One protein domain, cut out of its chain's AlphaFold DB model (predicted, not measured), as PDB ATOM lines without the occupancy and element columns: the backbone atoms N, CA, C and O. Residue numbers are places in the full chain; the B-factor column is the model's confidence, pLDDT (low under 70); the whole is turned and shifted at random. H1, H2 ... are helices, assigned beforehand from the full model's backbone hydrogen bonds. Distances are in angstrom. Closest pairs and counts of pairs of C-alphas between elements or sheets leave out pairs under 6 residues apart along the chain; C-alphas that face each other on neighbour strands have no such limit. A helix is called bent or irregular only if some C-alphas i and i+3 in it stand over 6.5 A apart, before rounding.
ATOM      1  N   PRO A  14     136.153 173.046 256.927       90.76
ATOM      2  CA  PRO A  14     136.170 174.348 257.599       90.76
ATOM      3  C   PRO A  14     137.179 174.409 258.748       90.76
ATOM      4  O   PRO A  14     138.008 175.304 258.793       90.76
ATOM      5  N   GLN A  15     137.199 173.392 259.614       92.81
ATOM      6  CA  GLN A  15     138.162 173.344 260.716       92.81
ATOM      7  C   GLN A  15     139.614 173.244 260.221       92.81
ATOM      8  O   GLN A  15     140.524 173.801 260.830       92.81
ATOM      9  N   VAL A  16     139.853 172.517 259.125       91.70
ATOM     10  CA  VAL A  16     141.189 172.440 258.515       91.70
ATOM     11  C   VAL A  16     141.617 173.801 257.965       91.70
ATOM     12  O   VAL A  16     142.788 174.148 258.092       91.70
ATOM     13  N   GLU A  17     140.698 174.565 257.382       91.84
ATOM     14  CA  GLU A  17     140.949 175.931 256.919       91.84
ATOM     15  C   GLU A  17     141.258 176.880 258.084       91.84
ATOM     16  O   GLU A  17     142.282 177.555 258.037       91.84
ATOM     17  N   ASP A  18     140.488 176.829 259.174       95.15
ATOM     18  CA  ASP A  18     140.759 177.624 260.382       95.15
ATOM     19  C   ASP A  18     142.176 177.360 260.930       95.15
ATOM     20  O   ASP A  18     142.923 178.289 261.251       95.15
ATOM     21  N   PHE A  19     142.595 176.088 260.978       95.69
ATOM     22  CA  PHE A  19     143.953 175.724 261.398       95.69
ATOM     23  C   PHE A  19     145.033 176.180 260.410       95.69
ATOM     24  O   PHE A  19     146.149 176.513 260.821       95.69
ATOM     25  N   GLN A  20     144.738 176.190 259.108       95.44
ATOM     26  CA  GLN A  20     145.663 176.724 258.108       95.44
ATOM     27  C   GLN A  20     145.842 178.236 258.277       95.44
ATOM     28  O   GLN A  20     146.982 178.710 258.242       95.44
ATOM     29  N   ASP A  21     144.761 178.973 258.519       96.13
ATOM     30  CA  ASP A  21     144.793 180.417 258.753       96.13
ATOM     31  C   ASP A  21     145.567 180.763 260.030       96.13
ATOM     32  O   ASP A  21     146.432 181.645 260.015       96.13
ATOM     33  N   GLU A  22     145.345 180.024 261.123       97.59
ATOM     34  CA  GLU A  22     146.106 180.185 262.365       97.59
ATOM     35  C   GLU A  22     147.613 179.962 262.136       97.59
ATOM     36  O   GLU A  22     148.448 180.791 262.524       97.59
ATOM     37  N   ALA A  23     147.979 178.890 261.427       97.13
ATOM     38  CA  ALA A  23     149.370 178.598 261.094       97.13
ATOM     39  C   ALA A  23     150.006 179.698 260.222       97.13
ATOM     40  O   ALA A  23     151.161 180.077 260.450       97.13
ATOM     41  N   GLN A  24     149.270 180.249 259.249       95.87
ATOM     42  CA  GLN A  24     149.751 181.354 258.415       95.87
ATOM     43  C   GLN A  24     149.959 182.640 259.222       95.87
ATOM     44  O   GLN A  24     150.981 183.311 259.041       95.87
ATOM     45  N   GLN A  25     149.054 182.966 260.149       96.46
ATOM     46  CA  GLN A  25     149.203 184.122 261.038       96.46
ATOM     47  C   GLN A  25     150.434 183.985 261.940       96.46
ATOM     48  O   GLN A  25     151.225 184.928 262.060       96.46
ATOM     49  N   LEU A  26     150.638 182.810 262.543       96.65
ATOM     50  CA  LEU A  26     151.822 182.523 263.357       96.65
ATOM     51  C   LEU A  26     153.109 182.633 262.530       96.65
ATOM     52  O   LEU A  26     154.074 183.275 262.959       96.65
ATOM     53  N   LEU A  27     153.114 182.077 261.315       96.06
ATOM     54  CA  LEU A  27     154.249 182.164 260.402       96.06
ATOM     55  C   LEU A  27     154.572 183.613 260.019       96.06
ATOM     56  O   LEU A  27     155.750 183.982 259.994       96.06
ATOM     57  N   ALA A  28     153.560 184.439 259.740       96.01
ATOM     58  CA  ALA A  28     153.730 185.851 259.405       96.01
ATOM     59  C   ALA A  28     154.356 186.630 260.571       96.01
ATOM     60  O   ALA A  28     155.399 187.266 260.391       96.01
ATOM     61  N   ARG A  29     153.799 186.494 261.783       95.54
ATOM     62  CA  ARG A  29     154.318 187.132 263.008       95.54
ATOM     63  C   ARG A  29     155.774 186.750 263.267       95.54
ATOM     64  O   ARG A  29     156.623 187.616 263.471       95.54
ATOM     65  N   HIS A  30     156.091 185.459 263.180       95.49
ATOM     66  CA  HIS A  30     157.455 184.973 263.373       95.49
ATOM     67  C   HIS A  30     158.409 185.428 262.250       95.49
ATOM     68  O   HIS A  30     159.598 185.657 262.482       95.49
ATOM     69  N   SER A  31     157.915 185.588 261.020       95.57
ATOM     70  CA  SER A  31     158.733 185.980 259.869       95.57
ATOM     71  C   SER A  31     159.149 187.443 259.877       95.57
ATOM     72  O   SER A  31     160.293 187.712 259.515       95.57
ATOM     73  N   ILE A  32     158.280 188.352 260.333       91.03
ATOM     74  CA  ILE A  32     158.568 189.794 260.400       91.03
ATOM     75  C   ILE A  32     159.844 190.059 261.212       91.03
ATOM     76  O   ILE A  32     160.722 190.779 260.742       91.03
ATOM     77  N   SER A  33     160.013 189.382 262.355       90.85
ATOM     78  CA  SER A  33     161.210 189.506 263.208       90.85
ATOM     79  C   SER A  33     162.527 189.089 262.531       90.85
ATOM     80  O   SER A  33     163.603 189.467 262.982       90.85
ATOM     81  N   ARG A  34     162.460 188.312 261.440       91.89
ATOM     82  CA  ARG A  34     163.625 187.777 260.713       91.89
ATOM     83  C   ARG A  34     163.806 188.397 259.320       91.89
ATOM     84  O   ARG A  34     164.665 187.939 258.568       91.89
ATOM     85  N   GLY A  35     163.001 189.401 258.964       93.02
ATOM     86  CA  GLY A  35     163.110 190.172 257.724       93.02
ATOM     87  C   GLY A  35     161.811 190.240 256.917       93.02
ATOM     88  O   GLY A  35     161.126 189.234 256.725       93.02
ATOM     89  N   ALA A  36     161.518 191.424 256.370       89.50
ATOM     90  CA  ALA A  36     160.245 191.750 255.712       89.50
ATOM     91  C   ALA A  36     159.853 190.796 254.566       89.50
ATOM     92  O   ALA A  36     158.680 190.500 254.368       89.50
ATOM     93  N   THR A  37     160.829 190.258 253.830       94.69
ATOM     94  CA  THR A  37     160.578 189.368 252.681       94.69
ATOM     95  C   THR A  37     160.537 187.886 253.050       94.69
ATOM     96  O   THR A  37     160.255 187.044 252.196       94.69
ATOM     97  N   ARG A  38     160.848 187.516 254.303       95.79
ATOM     98  CA  ARG A  38     160.967 186.106 254.703       95.79
ATOM     99  C   ARG A  38     159.647 185.362 254.547       95.79
ATOM    100  O   ARG A  38     159.664 184.255 254.022       95.79
ATOM    101  N   PHE A  39     158.536 185.972 254.956       96.65
ATOM    102  CA  PHE A  39     157.212 185.360 254.838       96.65
ATOM    103  C   PHE A  39     156.905 184.982 253.382       96.65
ATOM    104  O   PHE A  39     156.676 183.813 253.085       96.65
ATOM    105  N   GLY A  40     157.030 185.944 252.460       95.47
ATOM    106  CA  GLY A  40     156.804 185.714 251.031       95.47
ATOM    107  C   GLY A  40     157.730 184.646 250.440       95.47
ATOM    108  O   GLY A  40     157.262 183.752 249.743       95.47
ATOM    109  N   ARG A  41     159.029 184.665 250.777       95.93
ATOM    110  CA  ARG A  41     159.973 183.627 250.317       95.93
ATOM    111  C   ARG A  41     159.583 182.225 250.785       95.93
ATOM    112  O   ARG A  41     159.694 181.287 250.007       95.93
ATOM    113  N   LEU A  42     159.120 182.079 252.028       96.28
ATOM    114  CA  LEU A  42     158.661 180.789 252.549       96.28
ATOM    115  C   LEU A  42     157.412 180.297 251.812       96.28
ATOM    116  O   LEU A  42     157.363 179.129 251.432       96.28
ATOM    117  N   LEU A  43     156.445 181.181 251.536       95.39
ATOM    118  CA  LEU A  43     155.259 180.821 250.755       95.39
ATOM    119  C   LEU A  43     155.611 180.386 249.324       95.39
ATOM    120  O   LEU A  43     155.054 179.405 248.837       95.39
ATOM    121  N   LEU A  44     156.578 181.044 248.677       95.31
ATOM    122  CA  LEU A  44     157.051 180.681 247.332       95.31
ATOM    123  C   LEU A  44     157.768 179.320 247.275       95.31
ATOM    124  O   LEU A  44     157.838 178.714 246.207       95.31
ATOM    125  N   ILE A  45     158.276 178.807 248.401       96.16
ATOM    126  CA  ILE A  45     158.872 177.463 248.479       96.16
ATOM    127  C   ILE A  45     157.789 176.371 248.520       96.16
ATOM    128  O   ILE A  45     158.024 175.261 248.040       96.16
ATOM    129  N   LEU A  46     156.586 176.654 249.035       93.88
ATOM    130  CA  LEU A  46     155.532 175.639 249.195       93.88
ATOM    131  C   LEU A  46     155.123 174.947 247.875       93.88
ATOM    132  O   LEU A  46     154.907 173.732 247.897       93.88
ATOM    133  N   PRO A  47     155.012 175.635 246.721       93.87
ATOM    134  CA  PRO A  47     154.802 174.969 245.435       93.87
ATOM    135  C   PRO A  47     155.986 174.097 245.001       93.87
ATOM    136  O   PRO A  47     155.766 173.017 244.462       93.87
ATOM    137  N   LEU A  48     157.233 174.512 245.275       94.76
ATOM    138  CA  LEU A  48     158.429 173.729 244.935       94.76
ATOM    139  C   LEU A  48     158.451 172.394 245.682       94.76
ATOM    140  O   LEU A  48     158.776 171.369 245.089       94.76
ATOM    141  N   LEU A  49     158.023 172.374 246.947       93.49
ATOM    142  CA  LEU A  49     157.901 171.133 247.721       93.49
ATOM    143  C   LEU A  49     156.936 170.130 247.069       93.49
ATOM    144  O   LEU A  49     157.205 168.932 247.077       93.49
ATOM    145  N   ARG A  50     155.854 170.607 246.437       90.73
ATOM    146  CA  ARG A  50     154.867 169.756 245.744       90.73
ATOM    147  C   ARG A  50     155.405 169.119 244.457       90.73
ATOM    148  O   ARG A  50     154.777 168.202 243.937       90.73
ATOM    149  N   THR A  51     156.550 169.574 243.944       94.59
ATOM    150  CA  THR A  51     157.195 168.967 242.763       94.59
ATOM    151  C   THR A  51     157.885 167.638 243.089       94.59
ATOM    152  O   THR A  51     158.139 166.830 242.192       94.59
ATOM    153  N   ILE A  52     158.162 167.378 244.371       94.32
ATOM    154  CA  ILE A  52     158.771 166.135 244.836       94.32
ATOM    155  C   ILE A  52     157.683 165.060 244.900       94.32
ATOM    156  O   ILE A  52     156.752 165.137 245.699       94.32
ATOM    157  N   ARG A  53     157.804 164.033 244.055       92.63
ATOM    158  CA  ARG A  53     156.837 162.929 244.007       92.63
ATOM    159  C   ARG A  53     156.917 162.043 245.256       92.63
ATOM    160  O   ARG A  53     158.015 161.772 245.748       92.63
ATOM    161  N   ALA A  54     155.775 161.527 245.711       90.00
ATOM    162  CA  ALA A  54     155.688 160.651 246.884       90.00
ATOM    163  C   ALA A  54     156.581 159.405 246.753       90.00
ATOM    164  O   ALA A  54     157.274 159.040 247.696       90.00
ATOM    165  N   GLU A  55     156.685 158.823 245.554       91.63
ATOM    166  CA  GLU A  55     157.523 157.646 245.303       91.63
ATOM    167  C   GLU A  55     159.018 157.954 245.475       91.63
ATOM    168  O   GLU A  55     159.807 157.076 245.828       91.63
ATOM    169  N   LYS A  56     159.435 159.201 245.212       94.31
ATOM    170  CA  LYS A  56     160.817 159.634 245.447       94.31
ATOM    171  C   LYS A  56     161.094 159.731 246.944       94.31
ATOM    172  O   LYS A  56     162.161 159.301 247.372       94.31
ATOM    173  N   ILE A  57     160.141 160.255 247.714       93.54
ATOM    174  CA  ILE A  57     160.215 160.330 249.177       93.54
ATOM    175  C   ILE A  57     160.294 158.913 249.767       93.54
ATOM    176  O   ILE A  57     161.215 158.635 250.533       93.54
ATOM    177  N   ASP A  58     159.416 158.001 249.337       93.05
ATOM    178  CA  ASP A  58     159.420 156.590 249.754       93.05
ATOM    179  C   ASP A  58     160.777 155.921 249.503       93.05
ATOM    180  O   ASP A  58     161.377 155.353 250.418       93.05
ATOM    181  N   LYS A  59     161.315 156.041 248.284       93.44
ATOM    182  CA  LYS A  59     162.601 155.428 247.920       93.44
ATOM    183  C   LYS A  59     163.785 155.972 248.716       93.44
ATOM    184  O   LYS A  59     164.692 155.208 249.025       93.44
ATOM    185  N   VAL A  60     163.814 157.278 248.991       94.89
ATOM    186  CA  VAL A  60     164.960 157.924 249.654       94.89
ATOM    187  C   VAL A  60     164.927 157.719 251.166       94.89
ATOM    188  O   VAL A  60     165.972 157.469 251.756       94.89
ATOM    189  N   PHE A  61     163.752 157.823 251.792       93.85
ATOM    190  CA  PHE A  61     163.648 157.897 253.251       93.85
ATOM    191  C   PHE A  61     163.057 156.646 253.909       93.85
ATOM    192  O   PHE A  61     163.342 156.399 255.078       93.85
ATOM    193  N   PHE A  62     162.249 155.853 253.196       93.41
ATOM    194  CA  PHE A  62     161.453 154.781 253.809       93.41
ATOM    195  C   PHE A  62     161.841 153.372 253.338       93.41
ATOM    196  O   PHE A  62     161.772 152.432 254.131       93.41
ATOM    197  N   ALA A  63     162.321 153.207 252.101       90.87
ATOM    198  CA  ALA A  63     162.587 151.888 251.516       90.87
ATOM    199  C   ALA A  63     163.616 151.041 252.288       90.87
ATOM    200  O   ALA A  63     163.452 149.828 252.390       90.87
ATOM    201  N   GLY A  64     164.650 151.660 252.872       92.56
ATOM    202  CA  GLY A  64     165.670 150.939 253.647       92.56
ATOM    203  C   GLY A  64     165.151 150.334 254.956       92.56
ATOM    204  O   GLY A  64     165.654 149.305 255.395       92.56
ATOM    205  N   THR A  65     164.122 150.938 255.553       92.52
ATOM    206  CA  THR A  65     163.581 150.537 256.864       92.52
ATOM    207  C   THR A  65     162.288 149.734 256.726       92.52
ATOM    208  O   THR A  65     162.045 148.806 257.490       92.52
ATOM    209  N   PHE A  66     161.450 150.075 255.742       89.61
ATOM    210  CA  PHE A  66     160.091 149.537 255.586       89.61
ATOM    211  C   PHE A  66     159.900 148.716 254.302       89.61
ATOM    212  O   PHE A  66     158.788 148.255 254.007       89.61
ATOM    213  N   GLY A  67     160.977 148.518 253.538       90.02
ATOM    214  CA  GLY A  67     160.964 147.784 252.280       90.02
ATOM    215  C   GLY A  67     159.985 148.398 251.283       90.02
ATOM    216  O   GLY A  67     160.001 149.595 251.017       90.02
ATOM    217  N   ASN A  68     159.085 147.567 250.756       87.68
ATOM    218  CA  ASN A  68     158.087 147.980 249.765       87.68
ATOM    219  C   ASN A  68     156.803 148.573 250.383       87.68
ATOM    220  O   ASN A  68     155.800 148.747 249.685       87.68
ATOM    221  N   THR A  69     156.789 148.848 251.690       90.42
ATOM    222  CA  THR A  69     155.642 149.492 252.341       90.42
ATOM    223  C   THR A  69     155.729 151.003 252.140       90.42
ATOM    224  O   THR A  69     156.661 151.628 252.631       90.42
ATOM    225  N   SER A  70     154.754 151.599 251.446       89.87
ATOM    226  CA  SER A  70     154.692 153.059 251.279       89.87
ATOM    227  C   SER A  70     154.408 153.772 252.602       89.87
ATOM    228  O   SER A  70     153.683 153.246 253.456       89.87
ATOM    229  N   ILE A  71     154.902 155.007 252.741       89.64
ATOM    230  CA  ILE A  71     154.642 155.843 253.918       89.64
ATOM    231  C   ILE A  71     153.143 156.038 254.169       89.64
ATOM    232  O   ILE A  71     152.686 155.993 255.308       89.64
ATOM    233  N   GLU A  72     152.342 156.154 253.109       87.91
ATOM    234  CA  GLU A  72     150.883 156.264 253.208       87.91
ATOM    235  C   GLU A  72     150.263 155.047 253.910       87.91
ATOM    236  O   GLU A  72     149.444 155.196 254.821       87.91
ATOM    237  N   LYS A  73     150.681 153.830 253.532       88.46
ATOM    238  CA  LYS A  73     150.208 152.594 254.173       88.46
ATOM    239  C   LYS A  73     150.650 152.520 255.630       88.46
ATOM    240  O   LYS A  73     149.886 152.035 256.462       88.46
ATOM    241  N   MET A  74     151.857 152.986 255.946       88.93
ATOM    242  CA  MET A  74     152.348 153.021 257.323       88.93
ATOM    243  C   MET A  74     151.549 153.991 258.190       88.93
ATOM    244  O   MET A  74     151.066 153.591 259.244       88.93
ATOM    245  N   ILE A  75     151.338 155.224 257.722       88.97
ATOM    246  CA  ILE A  75     150.517 156.227 258.411       88.97
ATOM    247  C   ILE A  75     149.101 155.681 258.620       88.97
ATOM    248  O   ILE A  75     148.576 155.732 259.729       88.97
ATOM    249  N   CYS A  76     148.504 155.068 257.592       88.52
ATOM    250  CA  CYS A  76     147.195 154.433 257.725       88.52
ATOM    251  C   CYS A  76     147.173 153.343 258.806       88.52
ATOM    252  O   CYS A  76     146.182 153.247 259.520       88.52
ATOM    253  N   LYS A  77     148.228 152.528 258.942       89.47
ATOM    254  CA  LYS A  77     148.330 151.534 260.024       89.47
ATOM    255  C   LYS A  77     148.464 152.191 261.401       89.47
ATOM    256  O   LYS A  77     147.844 151.714 262.337       89.47
ATOM    257  N   MET A  78     149.238 153.272 261.516       88.68
ATOM    258  CA  MET A  78     149.477 153.961 262.791       88.68
ATOM    259  C   MET A  78     148.218 154.616 263.371       88.68
ATOM    260  O   MET A  78     148.047 154.608 264.581       88.68
ATOM    261  N   TYR A  79     147.345 155.172 262.524       86.03
ATOM    262  CA  TYR A  79     146.143 155.899 262.966       86.03
ATOM    263  C   TYR A  79     144.839 155.087 262.892       86.03
ATOM    264  O   TYR A  79     143.793 155.595 263.288       86.03
ATOM    265  N   LYS A  80     144.867 153.863 262.344       75.84
ATOM    266  CA  LYS A  80     143.719 152.930 262.354       75.84
ATOM    267  C   LYS A  80     143.826 151.847 263.436       75.84
ATOM    268  O   LYS A  80     142.983 150.950 263.439       75.84
ATOM    269  N   GLY A  81     144.867 151.891 264.270       55.77
ATOM    270  CA  GLY A  81     144.911 151.133 265.525       55.77
ATOM    271  C   GLY A  81     143.942 151.728 266.534       55.77
ATOM    272  O   GLY A  81     143.370 150.929 267.300       55.77
TER     273      GLY A  81
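This is residues 14 to 81 of the 81 residues of the protein "NR LBD domain-containing protein" of Dracunculus medinensis (UniProt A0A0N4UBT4). Four helices make an open, elongated U with an empty middle: H2 and H3 follow each other along its base, and H1 and H4 are the two arms, one from each end and both on the same side of that base. H1 meets H2 in a V-shaped corner at one end, while H4 folds back near H3 at the other, and residues 14 to 23 of H1 and residues 75 to 81 stick out as the free ends of the arms. The printed part has 68 residues with four named helices in the order H1, H2, H3, H4 and no named strand, and its class is all helix. It is only just extended, close to loose, with a radius of gyration of the C-alphas of 16.7 A and spans of 44 by 27 by 18 A.

H1, residues 14 to 32, touches H2, residues 38 to 49, with its residues 27 to 32 alone, and H2 touches H1 with residues 38 to 39 alone. Their closest C-alphas are those of Ser 31 and Phe 39, 5.3 A apart. The two run opposite ways at a steep tilt of 50 degrees. H3, residues 54 to 66, is apart from H2 although it follows it in the chain. H4, residues 71 to 79, is close to H3 but not clearly touching, with 2 pairs of C-alphas within 8 A. The closest C-alphas of H3 and H4 are those of Asp 58 and Ile 71, 6.4 A apart. H3 and H4 run the same way at a steep tilt of 64 degrees. H1 is apart from H3 and from H4, and H2 is apart from H4. In H1 and H4 every O i to N i+4 pair is within hydrogen-bond range; in H2 it is 5 of 8 and in H3 6 of 9.

H1 begins with C-alpha 14 at (136.170, 174.348, 257.599) and measures 27.4 A from first to last C-alpha. H2, from Arg 38 to Leu 49, measures 16.8 A; it is neither bent nor irregular, but only just: C-alphas 44 and 47 are 6.4 A apart. H3 begins with C-alpha 54 at (155.688, 160.651, 246.884) and measures 14.8 A; it is irregular, with C-alphas 61 and 64 at 7.3 A. H4, from Ile 71 to Tyr 79, measures 12.4 A and ends with C-alpha 79 at (146.143, 155.899, 262.966).

The two C-alphas farthest apart are those of Ala 36 and Gly 81, 44.5 A. Residues 44 to 53, of which 44 to 49 belong to H2, stand free. The printed part has no cut, and the three links between the helices are tight. Mean pLDDT of the printed part is 92.2, and residue 81, the chain's last, is the one printed residue under 70.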